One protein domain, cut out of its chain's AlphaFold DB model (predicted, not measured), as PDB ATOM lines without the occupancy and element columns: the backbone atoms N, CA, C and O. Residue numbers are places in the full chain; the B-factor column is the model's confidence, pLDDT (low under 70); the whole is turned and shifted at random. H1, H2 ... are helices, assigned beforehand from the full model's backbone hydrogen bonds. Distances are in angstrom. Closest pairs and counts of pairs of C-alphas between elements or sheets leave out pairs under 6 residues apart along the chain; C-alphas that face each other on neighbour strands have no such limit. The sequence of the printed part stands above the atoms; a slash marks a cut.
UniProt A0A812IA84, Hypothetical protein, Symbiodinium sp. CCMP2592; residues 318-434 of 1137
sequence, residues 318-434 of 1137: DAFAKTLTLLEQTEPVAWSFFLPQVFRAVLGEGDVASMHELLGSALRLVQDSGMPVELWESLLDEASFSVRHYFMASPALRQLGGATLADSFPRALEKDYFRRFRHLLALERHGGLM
ATOM      1  N   ASP A 318     233.441 228.510 213.993       90.56
ATOM      2  CA  ASP A 318     233.066 229.445 212.919       90.56
ATOM      3  C   ASP A 318     232.782 230.841 213.493       90.56
ATOM      4  O   ASP A 318     233.315 231.842 213.013       90.56
ATOM      5  N   ALA A 319     232.019 230.910 214.592       89.50
ATOM      6  CA  ALA A 319     231.771 232.161 215.302       89.50
ATOM      7  C   ALA A 319     233.079 232.819 215.779       89.50
ATOM      8  O   ALA A 319     233.245 234.026 215.619       89.50
ATOM      9  N   PHE A 320     234.023 232.039 216.311       94.12
ATOM     10  CA  PHE A 320     235.352 232.489 216.731       94.12
ATOM     11  C   PHE A 320     236.160 233.068 215.559       94.12
ATOM     12  O   PHE A 320     236.609 234.213 215.644       94.12
ATOM     13  N   ALA A 321     236.277 232.348 214.439       93.56
ATOM     14  CA  ALA A 321     237.027 232.816 213.269       93.56
ATOM     15  C   ALA A 321     236.442 234.113 212.674       93.56
ATOM     16  O   ALA A 321     237.175 235.062 212.368       93.56
ATOM     17  N   LYS A 322     235.108 234.193 212.569       92.88
ATOM     18  CA  LYS A 322     234.403 235.411 212.138       92.88
ATOM     19  C   LYS A 322     234.613 236.565 213.114       92.88
ATOM     20  O   LYS A 322     234.811 237.698 212.686       92.88
ATOM     21  N   THR A 323     234.629 236.273 214.412       94.88
ATOM     22  CA  THR A 323     234.867 237.263 215.469       94.88
ATOM     23  C   THR A 323     236.251 237.881 215.356       94.88
ATOM     24  O   THR A 323     236.342 239.102 215.369       94.88
ATOM     25  N   LEU A 324     237.313 237.087 215.175       95.25
ATOM     26  CA  LEU A 324     238.671 237.623 215.000       95.25
ATOM     27  C   LEU A 324     238.756 238.600 213.822       95.25
ATOM     28  O   LEU A 324     239.320 239.682 213.955       95.25
ATOM     29  N   THR A 325     238.119 238.254 212.701       92.12
ATOM     30  CA  THR A 325     238.044 239.131 211.524       92.12
ATOM     31  C   THR A 325     237.278 240.421 211.831       92.12
ATOM     32  O   THR A 325     237.678 241.510 211.425       92.12
ATOM     33  N   LEU A 326     236.168 240.310 212.562       91.50
ATOM     34  CA  LEU A 326     235.303 241.437 212.885       91.50
ATOM     35  C   LEU A 326     235.937 242.402 213.896       91.50
ATOM     36  O   LEU A 326     235.715 243.608 213.790       91.50
ATOM     37  N   LEU A 327     236.741 241.898 214.840       93.38
ATOM     38  CA  LEU A 327     237.485 242.724 215.798       93.38
ATOM     39  C   LEU A 327     238.388 243.736 215.076       93.38
ATOM     40  O   LEU A 327     238.415 244.901 215.452       93.38
ATOM     41  N   GLU A 328     239.072 243.325 214.007       90.88
ATOM     42  CA  GLU A 328     239.949 244.209 213.220       90.88
ATOM     43  C   GLU A 328     239.180 245.226 212.361       90.88
ATOM     44  O   GLU A 328     239.728 246.251 211.958       90.88
ATOM     45  N   GLN A 329     237.911 244.944 212.053       87.94
ATOM     46  CA  GLN A 329     237.090 245.733 211.129       87.94
ATOM     47  C   GLN A 329     236.119 246.688 211.823       87.94
ATOM     48  O   GLN A 329     235.471 247.490 211.144       87.94
ATOM     49  N   THR A 330     235.967 246.585 213.144       85.88
ATOM     50  CA  THR A 330     234.962 247.322 213.917       85.88
ATOM     51  C   THR A 330     235.587 248.048 215.096       85.88
ATOM     52  O   THR A 330     236.563 247.591 215.684       85.88
ATOM     53  N   GLU A 331     234.984 249.172 215.474       83.38
ATOM     54  CA  GLU A 331     235.379 249.907 216.673       83.38
ATOM     55  C   GLU A 331     235.112 249.080 217.945       83.38
ATOM     56  O   GLU A 331     234.086 248.393 218.011       83.38
ATOM     57  N   PRO A 332     235.939 249.205 219.003       86.38
ATOM     58  CA  PRO A 332     235.808 248.412 220.229       86.38
ATOM     59  C   PRO A 332     234.425 248.432 220.886       86.38
ATOM     60  O   PRO A 332     233.991 247.444 221.476       86.38
ATOM     61  N   VAL A 333     233.690 249.541 220.768       77.31
ATOM     62  CA  VAL A 333     232.328 249.656 221.317       77.31
ATOM     63  C   VAL A 333     231.359 248.680 220.639       77.31
ATOM     64  O   VAL A 333     230.477 248.130 221.302       77.31
ATOM     65  N   ALA A 334     231.538 248.392 219.346       79.12
ATOM     66  CA  ALA A 334     230.716 247.422 218.622       79.12
ATOM     67  C   ALA A 334     230.943 245.980 219.110       79.12
ATOM     68  O   ALA A 334     230.069 245.125 218.958       79.12
ATOM     69  N   TRP A 335     232.078 245.699 219.755       88.44
ATOM     70  CA  TRP A 335     232.380 244.362 220.265       88.44
ATOM     71  C   TRP A 335     231.457 243.956 221.416       88.44
ATOM     72  O   TRP A 335     231.236 242.765 221.623       88.44
ATOM     73  N   SER A 336     230.839 244.921 222.110       80.25
ATOM     74  CA  SER A 336     229.822 244.671 223.147       80.25
ATOM     75  C   SER A 336     228.629 243.843 222.653       80.25
ATOM     76  O   SER A 336     228.006 243.140 223.447       80.25
ATOM     77  N   PHE A 337     228.343 243.862 221.347       77.81
ATOM     78  CA  PHE A 337     227.217 243.132 220.772       77.81
ATOM     79  C   PHE A 337     227.499 241.639 220.576       77.81
ATOM     80  O   PHE A 337     226.582 240.839 220.738       77.81
ATOM     81  N   PHE A 338     228.744 241.240 220.291       84.06
ATOM     82  CA  PHE A 338     229.077 239.854 219.927       84.06
ATOM     83  C   PHE A 338     230.133 239.199 220.827       84.06
ATOM     84  O   PHE A 338     230.011 238.014 221.147       84.06
ATOM     85  N   LEU A 339     231.149 239.944 221.273       90.94
ATOM     86  CA  LEU A 339     232.336 239.376 221.913       90.94
ATOM     87  C   LEU A 339     232.027 238.641 223.229       90.94
ATOM     88  O   LEU A 339     232.517 237.522 223.371       90.94
ATOM     89  N   PRO A 340     231.186 239.151 224.157       88.25
ATOM     90  CA  PRO A 340     230.841 238.407 225.373       88.25
ATOM     91  C   PRO A 340     230.177 237.053 225.090       88.25
ATOM     92  O   PRO A 340     230.456 236.065 225.766       88.25
ATOM     93  N   GLN A 341     229.332 236.981 224.056       83.75
ATOM     94  CA  GLN A 341     228.612 235.756 223.695       83.75
ATOM     95  C   GLN A 341     229.559 234.702 223.112       83.75
ATOM     96  O   GLN A 341     229.473 233.526 223.468       83.75
ATOM     97  N   VAL A 342     230.485 235.132 222.251       89.50
ATOM     98  CA  VAL A 342     231.520 234.270 221.663       89.50
ATOM     99  C   VAL A 342     232.505 233.822 222.734       89.50
ATOM    100  O   VAL A 342     232.804 232.637 222.837       89.50
ATOM    101  N   PHE A 343     232.951 234.743 223.587       90.38
ATOM    102  CA  PHE A 343     233.851 234.450 224.694       90.38
ATOM    103  C   PHE A 343     233.252 233.422 225.660       90.38
ATOM    104  O   PHE A 343     233.908 232.436 225.984       90.38
ATOM    105  N   ARG A 344     231.976 233.577 226.038       84.44
ATOM    106  CA  ARG A 344     231.235 232.577 226.821       84.44
ATOM    107  C   ARG A 344     231.213 231.208 226.134       84.44
ATOM    108  O   ARG A 344     231.381 230.192 226.807       84.44
ATOM    109  N   ALA A 345     230.990 231.165 224.820       80.94
ATOM    110  CA  ALA A 345     230.959 229.914 224.063       80.94
ATOM    111  C   ALA A 345     232.336 229.226 224.033       80.94
ATOM    112  O   ALA A 345     232.421 228.038 224.329       80.94
ATOM    113  N   VAL A 346     233.409 229.983 223.782       85.31
ATOM    114  CA  VAL A 346     234.800 229.493 223.806       85.31
ATOM    115  C   VAL A 346     235.187 228.988 225.199       85.31
ATOM    116  O   VAL A 346     235.729 227.890 225.331       85.31
ATOM    117  N   LEU A 347     234.846 229.738 226.254       79.00
ATOM    118  CA  LEU A 347     235.021 229.286 227.637       79.00
ATOM    119  C   LEU A 347     234.267 227.983 227.911       79.00
ATOM    120  O   LEU A 347     234.740 227.190 228.712       79.00
ATOM    121  N   GLY A 348     233.112 227.764 227.278       73.19
ATOM    122  CA  GLY A 348     232.308 226.550 227.414       73.19
ATOM    123  C   GLY A 348     232.893 225.314 226.718       73.19
ATOM    124  O   GLY A 348     232.671 224.200 227.202       73.19
ATOM    125  N   GLU A 349     233.652 225.487 225.628       73.94
ATOM    126  CA  GLU A 349     234.298 224.380 224.901       73.94
ATOM    127  C   GLU A 349     235.532 223.817 225.614       73.94
ATOM    128  O   GLU A 349     235.884 222.662 225.384       73.94
ATOM    129  N   GLY A 350     236.169 224.575 226.511       70.12
ATOM    130  CA  GLY A 350     237.407 224.122 227.155       70.12
ATOM    131  C   GLY A 350     238.681 224.476 226.373       70.12
ATOM    132  O   GLY A 350     239.765 224.032 226.748       70.12
ATOM    133  N   ASP A 351     238.579 225.248 225.285       78.12
ATOM    134  CA  ASP A 351     239.705 225.558 224.399       78.12
ATOM    135  C   ASP A 351     240.520 226.765 224.892       78.12
ATOM    136  O   ASP A 351     240.222 227.934 224.620       78.12
ATOM    137  N   VAL A 352     241.584 226.462 225.637       82.06
ATOM    138  CA  VAL A 352     242.528 227.444 226.190       82.06
ATOM    139  C   VAL A 352     243.217 228.258 225.089       82.06
ATOM    140  O   VAL A 352     243.437 229.455 225.283       82.06
ATOM    141  N   ALA A 353     243.534 227.651 223.942       87.94
ATOM    142  CA  ALA A 353     244.237 228.331 222.857       87.94
ATOM    143  C   ALA A 353     243.333 229.374 222.193       87.94
ATOM    144  O   ALA A 353     243.717 230.543 222.118       87.94
ATOM    145  N   SER A 354     242.106 228.986 221.828       91.00
ATOM    146  CA  SER A 354     241.114 229.916 221.271       91.00
ATOM    147  C   SER A 354     240.770 231.038 222.251       91.00
ATOM    148  O   SER A 354     240.629 232.191 221.851       91.00
ATOM    149  N   MET A 355     240.695 230.749 223.555       91.38
ATOM    150  CA  MET A 355     240.479 231.777 224.581       91.38
ATOM    151  C   MET A 355     241.627 232.798 224.623       91.38
ATOM    152  O   MET A 355     241.374 234.005 224.590       91.38
ATOM    153  N   HIS A 356     242.880 232.327 224.660       92.44
ATOM    154  CA  HIS A 356     244.064 233.191 224.639       92.44
ATOM    155  C   HIS A 356     244.166 234.009 223.351       92.44
ATOM    156  O   HIS A 356     244.537 235.181 223.393       92.44
ATOM    157  N   GLU A 357     243.839 233.417 222.205       95.19
ATOM    158  CA  GLU A 357     243.862 234.112 220.923       95.19
ATOM    159  C   GLU A 357     242.759 235.171 220.829       95.19
ATOM    160  O   GLU A 357     243.042 236.298 220.414       95.19
ATOM    161  N   LEU A 358     241.540 234.856 221.281       95.00
ATOM    162  CA  LEU A 358     240.406 235.784 221.286       95.00
ATOM    163  C   LEU A 358     240.694 237.010 222.156       95.00
ATOM    164  O   LEU A 358     240.639 238.144 221.675       95.00
ATOM    165  N   LEU A 359     241.032 236.784 223.431       94.44
ATOM    166  CA  LEU A 359     241.336 237.868 224.364       94.44
ATOM    167  C   LEU A 359     242.620 238.593 223.969       94.44
ATOM    168  O   LEU A 359     242.650 239.820 223.970       94.44
ATOM    169  N   GLY A 360     243.664 237.862 223.581       94.12
ATOM    170  CA  GLY A 360     244.929 238.447 223.154       94.12
ATOM    171  C   GLY A 360     244.775 239.361 221.939       94.12
ATOM    172  O   GLY A 360     245.398 240.419 221.899       94.12
ATOM    173  N   SER A 361     243.932 238.997 220.969       95.00
ATOM    174  CA  SER A 361     243.656 239.838 219.797       95.00
ATOM    175  C   SER A 361     242.882 241.094 220.179       95.00
ATOM    176  O   SER A 361     243.312 242.192 219.832       95.00
ATOM    177  N   ALA A 362     241.813 240.952 220.969       94.31
ATOM    178  CA  ALA A 362     241.047 242.094 221.462       94.31
ATOM    179  C   ALA A 362     241.926 243.066 222.273       94.31
ATOM    180  O   ALA A 362     241.900 244.267 222.022       94.31
ATOM    181  N   LEU A 363     242.750 242.554 223.196       94.19
ATOM    182  CA  LEU A 363     243.638 243.356 224.046       94.19
ATOM    183  C   LEU A 363     244.734 244.077 223.251       94.19
ATOM    184  O   LEU A 363     245.033 245.228 223.557       94.19
ATOM    185  N   ARG A 364     245.308 243.441 222.218       93.94
ATOM    186  CA  ARG A 364     246.285 244.090 221.325       93.94
ATOM    187  C   ARG A 364     245.666 245.248 220.546       93.94
ATOM    188  O   ARG A 364     246.280 246.302 220.439       93.94
ATOM    189  N   LEU A 365     244.455 245.059 220.025       94.00
ATOM    190  CA  LEU A 365     243.757 246.071 219.228       94.00
ATOM    191  C   LEU A 365     243.335 247.300 220.052       94.00
ATOM    192  O   LEU A 365     243.208 248.386 219.494       94.00
ATOM    193  N   VAL A 366     243.160 247.154 221.370       92.44
ATOM    194  CA  VAL A 366     242.790 248.253 222.287       92.44
ATOM    195  C   VAL A 366     243.930 248.713 223.190       92.44
ATOM    196  O   VAL A 366     243.687 249.401 224.180       92.44
ATOM    197  N   GLN A 367     245.175 248.344 222.880       89.56
ATOM    198  CA  GLN A 367     246.319 248.681 223.727       89.56
ATOM    199  C   GLN A 367     246.473 250.202 223.914       89.56
ATOM    200  O   GLN A 367     246.742 250.646 225.032       89.56
ATOM    201  N   ASP A 368     246.233 250.978 222.849       86.38
ATOM    202  CA  ASP A 368     246.362 252.442 222.845       86.38
ATOM    203  C   ASP A 368     245.039 253.173 223.135       86.38
ATOM    204  O   ASP A 368     245.031 254.189 223.828       86.38
ATOM    205  N   SER A 369     243.911 252.676 222.612       87.19
ATOM    206  CA  SER A 369     242.590 253.320 222.734       87.19
ATOM    207  C   SER A 369     241.832 252.942 224.011       87.19
ATOM    208  O   SER A 369     240.971 253.695 224.470       87.19
ATOM    209  N   GLY A 370     242.167 251.796 224.606       91.31
ATOM    210  CA  GLY A 370     241.494 251.236 225.770       91.31
ATOM    211  C   GLY A 370     240.182 250.512 225.441       91.31
ATOM    212  O   GLY A 370     239.427 250.877 224.543       91.31
ATOM    213  N   MET A 371     239.893 249.458 226.202       93.44
ATOM    214  CA  MET A 371     238.664 248.677 226.095       93.44
ATOM    215  C   MET A 371     237.479 249.437 226.715       93.44
ATOM    216  O   MET A 371     237.608 249.923 227.845       93.44
ATOM    217  N   PRO A 372     236.311 249.503 226.049       90.44
ATOM    218  CA  PRO A 372     235.091 250.037 226.650       90.44
ATOM    219  C   PRO A 372     234.779 249.341 227.977       90.44
ATOM    220  O   PRO A 372     234.863 248.113 228.080       90.44
ATOM    221  N   VAL A 373     234.439 250.119 229.005       91.25
ATOM    222  CA  VAL A 373     234.358 249.604 230.380       91.25
ATOM    223  C   VAL A 373     233.225 248.591 230.526       91.25
ATOM    224  O   VAL A 373     233.411 247.555 231.155       91.25
ATOM    225  N   GLU A 374     232.079 248.839 229.895       86.19
ATOM    226  CA  GLU A 374     230.938 247.926 229.887       86.19
ATOM    227  C   GLU A 374     231.260 246.582 229.221       86.19
ATOM    228  O   GLU A 374     230.818 245.534 229.698       86.19
ATOM    229  N   LEU A 375     232.070 246.593 228.156       89.62
ATOM    230  CA  LEU A 375     232.529 245.373 227.497       89.62
ATOM    231  C   LEU A 375     233.481 244.609 228.417       89.62
ATOM    232  O   LEU A 375     233.316 243.406 228.608       89.62
ATOM    233  N   TRP A 376     234.449 245.307 229.008       94.62
ATOM    234  CA  TRP A 376     235.420 244.705 229.913       94.62
ATOM    235  C   TRP A 376     234.760 244.086 231.153       94.62
ATOM    236  O   TRP A 376     235.051 242.940 231.495       94.62
ATOM    237  N   GLU A 377     233.819 244.795 231.787       91.56
ATOM    238  CA  GLU A 377     233.029 244.244 232.892       91.56
ATOM    239  C   GLU A 377     232.226 243.012 232.462       91.56
ATOM    240  O   GLU A 377     232.214 242.027 233.199       91.56
ATOM    241  N   SER A 378     231.618 243.031 231.269       87.44
ATOM    242  CA  SER A 378     230.881 241.873 230.746       87.44
ATOM    243  C   SER A 378     231.797 240.658 230.588       87.44
ATOM    244  O   SER A 378     231.446 239.565 231.020       87.44
ATOM    245  N   LEU A 379     232.999 240.834 230.028       92.31
ATOM    246  CA  LEU A 379     233.976 239.747 229.885       92.31
ATOM    247  C   LEU A 379     234.460 239.222 231.245       92.31
ATOM    248  O   LEU A 379     234.596 238.011 231.421       92.31
ATOM    249  N   LEU A 380     234.683 240.105 232.225       92.50
ATOM    250  CA  LEU A 380     235.002 239.691 233.594       92.50
ATOM    251  C   LEU A 380     233.869 238.878 234.219       92.50
ATOM    252  O   LEU A 380     234.140 237.879 234.884       92.50
ATOM    253  N   ASP A 381     232.619 239.292 234.017       87.06
ATOM    254  CA  ASP A 381     231.457 238.566 234.519       87.06
ATOM    255  C   ASP A 381     231.383 237.168 233.900       87.06
ATOM    256  O   ASP A 381     231.347 236.190 234.652       87.06
ATOM    257  N   GLU A 382     231.499 237.050 232.570       84.81
ATOM    258  CA  GLU A 382     231.538 235.754 231.873       84.81
ATOM    259  C   GLU A 382     232.630 234.825 232.414       84.81
ATOM    260  O   GLU A 382     232.378 233.649 232.687       84.81
ATOM    261  N   ALA A 383     233.840 235.352 232.615       87.50
ATOM    262  CA  ALA A 383     234.946 234.572 233.153       87.50
ATOM    263  C   ALA A 383     234.711 234.178 234.623       87.50
ATOM    264  O   ALA A 383     234.979 233.039 235.005       87.50
ATOM    265  N   SER A 384     234.168 235.084 235.443       86.06
ATOM    266  CA  SER A 384     233.960 234.859 236.881       86.06
ATOM    267  C   SER A 384     232.903 233.793 237.195       86.06
ATOM    268  O   SER A 384     233.027 233.083 238.194       86.06
ATOM    269  N   PHE A 385     231.901 233.631 236.322       79.06
ATOM    270  CA  PHE A 385     230.861 232.600 236.436       79.06
ATOM    271  C   PHE A 385     231.236 231.265 235.771       79.06
ATOM    272  O   PHE A 385     230.438 230.322 235.797       79.06
ATOM    273  N   SER A 386     232.423 231.155 235.167       75.44
ATOM    274  CA  SER A 386     232.861 229.919 234.517       75.44
ATOM    275  C   SER A 386     233.230 228.856 235.555       75.44
ATOM    276  O   SER A 386     234.136 229.049 236.358       75.44
ATOM    277  N   VAL A 387     232.513 227.728 235.544       65.56
ATOM    278  CA  VAL A 387     232.645 226.656 236.551       65.56
ATOM    279  C   VAL A 387     233.251 225.367 235.975       65.56
ATOM    280  O   VAL A 387     234.076 224.733 236.619       65.56
ATOM    281  N   ARG A 388     232.854 224.965 234.757       58.31
ATOM    282  CA  ARG A 388     233.174 223.641 234.170       58.31
ATOM    283  C   ARG A 388     234.649 223.504 233.816       58.31
ATOM    284  O   ARG A 388     235.241 222.443 233.968       58.31
ATOM    285  N   HIS A 389     235.212 224.606 233.343       61.12
ATOM    286  CA  HIS A 389     236.587 224.714 232.892       61.12
ATOM    287  C   HIS A 389     237.278 225.769 233.746       61.12
ATOM    288  O   HIS A 389     237.758 226.778 233.242       61.12
ATOM    289  N   TYR A 390     237.272 225.577 235.066       60.69
ATOM    290  CA  TYR A 390     237.882 226.521 236.012       60.69
ATOM    291  C   TYR A 390     239.365 226.787 235.694       60.69
ATOM    292  O   TYR A 390     239.849 227.906 235.878       60.69
ATOM    293  N   PHE A 391     240.065 225.802 235.111       60.31
ATOM    294  CA  PHE A 391     241.415 225.971 234.566       60.31
ATOM    295  C   PHE A 391     241.504 227.077 233.505       60.31
ATOM    296  O   PHE A 391     242.575 227.642 233.331       60.31
ATOM    297  N   MET A 392     240.410 227.410 232.813       70.81
ATOM    298  CA  MET A 392     240.325 228.529 231.867       70.81
ATOM    299  C   MET A 392     239.932 229.848 232.528       70.81
ATOM    300  O   MET A 392     240.382 230.903 232.086       70.81
ATOM    301  N   ALA A 393     239.106 229.807 233.578       77.69
ATOM    302  CA  ALA A 393     238.605 231.002 234.251       77.69
ATOM    303  C   ALA A 393     239.751 231.829 234.850       77.69
ATOM    304  O   ALA A 393     239.823 233.038 234.637       77.69
ATOM    305  N   SER A 394     240.702 231.183 235.534       80.00
ATOM    306  CA  SER A 394     241.851 231.879 236.131       80.00
ATOM    307  C   SER A 394     242.775 232.545 235.088       80.00
ATOM    308  O   SER A 394     243.068 233.731 235.254       80.00
ATOM    309  N   PRO A 395     243.227 231.871 234.008       85.12
ATOM    310  CA  PRO A 395     243.985 232.511 232.927       85.12
ATOM    311  C   PRO A 395     243.219 233.611 232.189       85.12
ATOM    312  O   PRO A 395     243.819 234.615 231.802       85.12
ATOM    313  N   ALA A 396     241.909 233.448 231.993       90.69
ATOM    314  CA  ALA A 396     241.078 234.461 231.355       90.69
ATOM    315  C   ALA A 396     240.950 235.718 232.228       90.69
ATOM    316  O   ALA A 396     241.214 236.823 231.759       90.69
ATOM    317  N   LEU A 397     240.631 235.549 233.518       92.12
ATOM    318  CA  LEU A 397     240.577 236.648 234.485       92.12
ATOM    319  C   LEU A 397     241.930 237.364 234.570       92.12
ATOM    320  O   LEU A 397     241.955 238.589 234.502       92.12
ATOM    321  N   ARG A 398     243.048 236.627 234.636       90.06
ATOM    322  CA  ARG A 398     244.401 237.215 234.649       90.06
ATOM    323  C   ARG A 398     244.706 238.046 233.400       90.06
ATOM    324  O   ARG A 398     245.234 239.145 233.527       90.06
ATOM    325  N   GLN A 399     244.354 237.567 232.205       92.31
ATOM    326  CA  GLN A 399     244.515 238.355 230.972       92.31
ATOM    327  C   GLN A 399     243.666 239.626 230.988       92.31
ATOM    328  O   GLN A 399     244.159 240.698 230.642       92.31
ATOM    329  N   LEU A 400     242.409 239.524 231.429       94.44
ATOM    330  CA  LEU A 400     241.503 240.670 231.528       94.44
ATOM    331  C   LEU A 400     241.958 241.690 232.583       94.44
ATOM    332  O   LEU A 400     241.731 242.883 232.394       94.44
ATOM    333  N   GLY A 401     242.633 241.266 233.656       91.25
ATOM    334  CA  GLY A 401     243.223 242.172 234.651       91.25
ATOM    335  C   GLY A 401     244.280 243.120 234.061       91.25
ATOM    336  O   GLY A 401     244.439 244.255 234.519       91.25
ATOM    337  N   GLY A 402     244.951 242.693 232.987       86.88
ATOM    338  CA  GLY A 402     245.929 243.487 232.241       86.88
ATOM    339  C   GLY A 402     245.338 244.467 231.221       86.88
ATOM    340  O   GLY A 402     246.104 245.157 230.555       86.88
ATOM    341  N   ALA A 403     244.012 244.540 231.068       90.56
ATOM    342  CA  ALA A 403     243.389 245.389 230.057       90.56
ATOM    343  C   ALA A 403     243.547 246.888 230.363       90.56
ATOM    344  O   ALA A 403     243.227 247.350 231.461       90.56
ATOM    345  N   THR A 404     243.956 247.667 229.361       91.56
ATOM    346  CA  THR A 404     243.800 249.128 229.377       91.56
ATOM    347  C   THR A 404     242.324 249.455 229.167       91.56
ATOM    348  O   THR A 404     241.712 248.937 228.238       91.56
ATOM    349  N   LEU A 405     241.737 250.308 230.008       94.12
ATOM    350  CA  LEU A 405     240.344 250.749 229.850       94.12
ATOM    351  C   LEU A 405     240.253 252.008 228.980       94.12
ATOM    352  O   LEU A 405     241.203 252.786 228.922       94.12
ATOM    353  N   ALA A 406     239.118 252.235 228.327       89.88
ATOM    354  CA  ALA A 406     238.822 253.484 227.631       89.88
ATOM    355  C   ALA A 406     238.634 254.647 228.627       89.88
ATOM    356  O   ALA A 406     238.383 254.440 229.821       89.88
ATOM    357  N   ASP A 407     238.734 255.889 228.149       86.19
ATOM    358  CA  ASP A 407     238.606 257.090 228.984       86.19
ATOM    359  C   ASP A 407     237.143 257.387 229.339       86.19
ATOM    360  O   ASP A 407     236.451 258.187 228.714       86.19
ATOM    361  N   SER A 408     236.666 256.698 230.376       86.31
ATOM    362  CA  SER A 408     235.312 256.826 230.940       86.31
ATOM    363  C   SER A 408     235.310 257.364 232.376       86.31
ATOM    364  O   SER A 408     234.290 257.301 233.061       86.31
ATOM    365  N   PHE A 409     236.446 257.889 232.840       92.06
ATOM    366  CA  PHE A 409     236.683 258.285 234.230       92.06
ATOM    367  C   PHE A 409     237.074 259.764 234.332       92.06
ATOM    368  O   PHE A 409     237.605 260.315 233.366       92.06
ATOM    369  N   PRO A 410     236.855 260.419 235.487       89.00
ATOM    370  CA  PRO A 410     237.280 261.803 235.695       89.00
ATOM    371  C   PRO A 410     238.800 262.004 235.612       89.00
ATOM    372  O   PRO A 410     239.247 262.985 235.019       89.00
ATOM    373  N   ARG A 411     239.594 261.100 236.207       92.50
ATOM    374  CA  ARG A 411     241.066 261.118 236.169       92.50
ATOM    375  C   ARG A 411     241.619 259.691 236.071       92.50
ATOM    376  O   ARG A 411     240.887 258.708 236.198       92.50
ATOM    377  N   ALA A 412     242.929 259.583 235.843       91.44
ATOM    378  CA  ALA A 412     243.631 258.301 235.750       91.44
ATOM    379  C   ALA A 412     243.579 257.494 237.063       91.44
ATOM    380  O   ALA A 412     243.426 256.277 237.019       91.44
ATOM    381  N   LEU A 413     243.611 258.166 238.219       91.75
ATOM    382  CA  LEU A 413     243.540 257.515 239.534       91.75
ATOM    383  C   LEU A 413     242.223 256.746 239.722       91.75
ATOM    384  O   LEU A 413     242.242 255.584 240.120       91.75
ATOM    385  N   GLU A 414     241.076 257.338 239.362       94.69
ATOM    386  CA  GLU A 414     239.778 256.650 239.381       94.69
ATOM    387  C   GLU A 414     239.750 255.425 238.465       94.69
ATOM    388  O   GLU A 414     239.198 254.388 238.837       94.69
ATOM    389  N   LYS A 415     240.344 255.545 237.273       94.75
ATOM    390  CA  LYS A 415     240.427 254.468 236.281       94.75
ATOM    391  C   LYS A 415     241.228 253.285 236.820       94.75
ATOM    392  O   LYS A 415     240.762 252.148 236.743       94.75
ATOM    393  N   ASP A 416     242.397 253.547 237.400       93.88
ATOM    394  CA  ASP A 416     243.258 252.512 237.974       93.88
ATOM    395  C   ASP A 416     242.636 251.867 239.212       93.88
ATOM    396  O   ASP A 416     242.637 250.638 239.335       93.88
ATOM    397  N   TYR A 417     242.030 252.675 240.086       95.94
ATOM    398  CA  TYR A 417     241.314 252.188 241.261       95.94
ATOM    399  C   TYR A 417     240.135 251.284 240.866       95.94
ATOM    400  O   TYR A 417     240.002 250.171 241.387       95.94
ATOM    401  N   PHE A 418     239.315 251.721 239.901       96.31
ATOM    402  CA  PHE A 418     238.193 250.938 239.379       96.31
ATOM    403  C   PHE A 418     238.667 249.621 238.771       96.31
ATOM    404  O   PHE A 418     238.195 248.559 239.174       96.31
ATOM    405  N   ARG A 419     239.622 249.682 237.830       96.00
ATOM    406  CA  ARG A 419     240.166 248.504 237.144       96.00
ATOM    407  C   ARG A 419     240.677 247.479 238.151       96.00
ATOM    408  O   ARG A 419     240.327 246.304 238.064       96.00
ATOM    409  N   ARG A 420     241.465 247.929 239.131       95.62
ATOM    410  CA  ARG A 420     242.039 247.065 240.162       95.62
ATOM    411  C   ARG A 420     240.948 246.360 240.962       95.62
ATOM    412  O   ARG A 420     240.871 245.136 240.935       95.62
ATOM    413  N   PHE A 421     240.089 247.099 241.662       97.12
ATOM    414  CA  PHE A 421     239.129 246.468 242.571       97.12
ATOM    415  C   PHE A 421     238.030 245.697 241.838       97.12
ATOM    416  O   PHE A 421     237.590 244.661 242.334       97.12
ATOM    417  N   ARG A 422     237.637 246.113 240.630       95.69
ATOM    418  CA  ARG A 422     236.676 245.361 239.815       95.69
ATOM    419  C   ARG A 422     237.226 244.004 239.372       95.69
ATOM    420  O   ARG A 422     236.480 243.020 239.382       95.69
ATOM    421  N   HIS A 423     238.511 243.947 239.014       96.31
ATOM    422  CA  HIS A 423     239.210 242.705 238.691       96.31
ATOM    423  C   HIS A 423     239.334 241.791 239.919       96.31
ATOM    424  O   HIS A 423     238.957 240.620 239.854       96.31
ATOM    425  N   LEU A 424     239.773 242.339 241.056       96.00
ATOM    426  CA  LEU A 424     239.897 241.592 242.312       96.00
ATOM    427  C   LEU A 424     238.556 241.011 242.775       96.00
ATOM    428  O   LEU A 424     238.497 239.853 243.183       96.00
ATOM    429  N   LEU A 425     237.465 241.774 242.657       94.88
ATOM    430  CA  LEU A 425     236.119 241.286 242.962       94.88
ATOM    431  C   LEU A 425     235.679 240.168 242.004       94.88
ATOM    432  O   LEU A 425     235.031 239.226 242.446       94.88
ATOM    433  N   ALA A 426     236.063 240.211 240.722       92.81
ATOM    434  CA  ALA A 426     235.785 239.115 239.786       92.81
ATOM    435  C   ALA A 426     236.536 237.826 240.171       92.81
ATOM    436  O   ALA A 426     235.952 236.740 240.154       92.81
ATOM    437  N   LEU A 427     237.811 237.951 240.562       92.06
ATOM    438  CA  LEU A 427     238.606 236.840 241.093       92.06
ATOM    439  C   LEU A 427     237.998 236.274 242.381       92.06
ATOM    440  O   LEU A 427     237.967 235.054 242.545       92.06
ATOM    441  N   GLU A 428     237.514 237.133 243.278       91.44
ATOM    442  CA  GLU A 428     236.868 236.715 244.525       91.44
ATOM    443  C   GLU A 428     235.520 236.041 244.283       91.44
ATOM    444  O   GLU A 428     235.238 235.021 244.910       91.44
ATOM    445  N   ARG A 429     234.719 236.528 243.322       88.50
ATOM    446  CA  ARG A 429     233.465 235.867 242.916       88.50
ATOM    447  C   ARG A 429     233.735 234.429 242.514       88.50
ATOM    448  O   ARG A 429     233.087 233.505 243.002       88.50
ATOM    449  N   HIS A 430     234.714 234.263 241.629       85.88
ATOM    450  CA  HIS A 430     235.099 232.962 241.118       85.88
ATOM    451  C   HIS A 430     235.628 232.062 242.244       85.88
ATOM    452  O   HIS A 430     235.204 230.915 242.361       85.88
ATOM    453  N   GLY A 431     236.478 232.599 243.130       82.88
ATOM    454  CA  GLY A 431     236.974 231.885 244.310       82.88
ATOM    455  C   GLY A 431     235.857 231.413 245.246       82.88
ATOM    456  O   GLY A 431     235.870 230.261 245.674       82.88
ATOM    457  N   GLY A 432     234.859 232.259 245.513       80.56
ATOM    458  CA  GLY A 432     233.708 231.904 246.345       80.56
ATOM    459  C   GLY A 432     232.815 230.834 245.726       80.56
ATOM    460  O   GLY A 432     232.371 229.919 246.418       80.56
ATOM    461  N   LEU A 433     232.609 230.893 244.411       78.75
ATOM    462  CA  LEU A 433     231.885 229.862 243.679       78.75
ATOM    463  C   LEU A 433     232.633 228.515 243.700       78.75
ATOM    464  O   LEU A 433     232.014 227.491 243.982       78.75
ATOM    465  N   MET A 434     233.954 228.508 243.493       76.38
ATOM    466  CA  MET A 434     234.777 227.293 243.609       76.38
ATOM    467  C   MET A 434     234.753 226.716 245.026       76.38
ATOM    468  O   MET A 434     234.609 225.509 245.200       76.38
TER     469      MET A 434
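This is residues 318 to 434 of the 1137 residues of the protein "Hypothetical protein" of Symbiodinium sp. CCMP2592 (UniProt A0A812IA84). Six helices lie nearly aligned in a flat slab: H3 and H5 run side by side in one layer, H4 and H6 in the other, with H1 along one edge of the slab and the long H7 along the opposite edge. The short H2 packs at a steep tilt on residues 374 to 375 of H5. H1, H3, H4, H5, H6 and H7 form an up-and-down bundle, each running against the one before it. The printed part has 117 residues with seven named helices, H1 to H7 in chain order, and no named strand; the class is all helix. It is compact, with a radius of gyration of the C-alphas of 13.5 A, and spans 39 by 38 by 19 A.

H1, residues 318 to 329, touches H3, residues 339 to 349, with residues 319 to 323 alone; the closest C-alphas, of Phe 320 and Val 342, are 6.5 A apart. H1 also touches H4, residues 352 to 365, the same way at a shallow tilt of 13 degrees, closest at the C-alphas of Leu 327 and Ala 362, 6.7 A. H2, residues 332 to 337, touches the hub, H5, residues 373 to 384, at a steep tilt of 52 degrees; the closest C-alphas are those of Ser 336 and Leu 375, 5.2 A. H3 and H4 form a helical hairpin, with the C-alphas of Val 346 and Met 355 closest at 6.2 A. H3 touches H5 the same way, at the C-alphas of Pro 340 and Leu 379, 5.7 A. H4 and H5 are apart. H6, residues 390 to 401, touches H4 at the C-alphas of Val 352 and Met 392, 6.2 A, and forms a hairpin with H5 at those of Ala 383 and Ala 393, 5.2 A. H7, residues 412 to 434, forms a hairpin with H6 at a shallow tilt of 6 degrees, closest at the C-alphas of Gly 401 and His 423, 5.7 A. With residues 422 to 430 alone H7 touches H5, closest at the C-alphas of Ser 384 and His 430, 4.8 A. In H3, H4, H5 and H7 every O i to N i+4 pair is within hydrogen-bond range; H1 and H6 have 7 of 8 each, and H2 has 0 of 2 but 3 of 3 O i to N i+3 pairs.

H1 begins at C-alpha 318 (233.066, 229.445, 212.919) and is 16.9 A long from first to last C-alpha. H2 measures 10.1 A, H3 15.4 A, H4 19.9 A, H5 16.1 A and H6 16.6 A. H7, 33.2 A long, runs from C-alpha 412 (243.631, 258.301, 235.750) to C-alpha 434 (234.777, 227.293, 243.609).

The two C-alphas farthest apart, of Asp 318 and Arg 411, are 40.1 A apart. The printed part has no cut and no long link. The mean pLDDT of the printed part is 87.5, with residues 387 to 391 under 70.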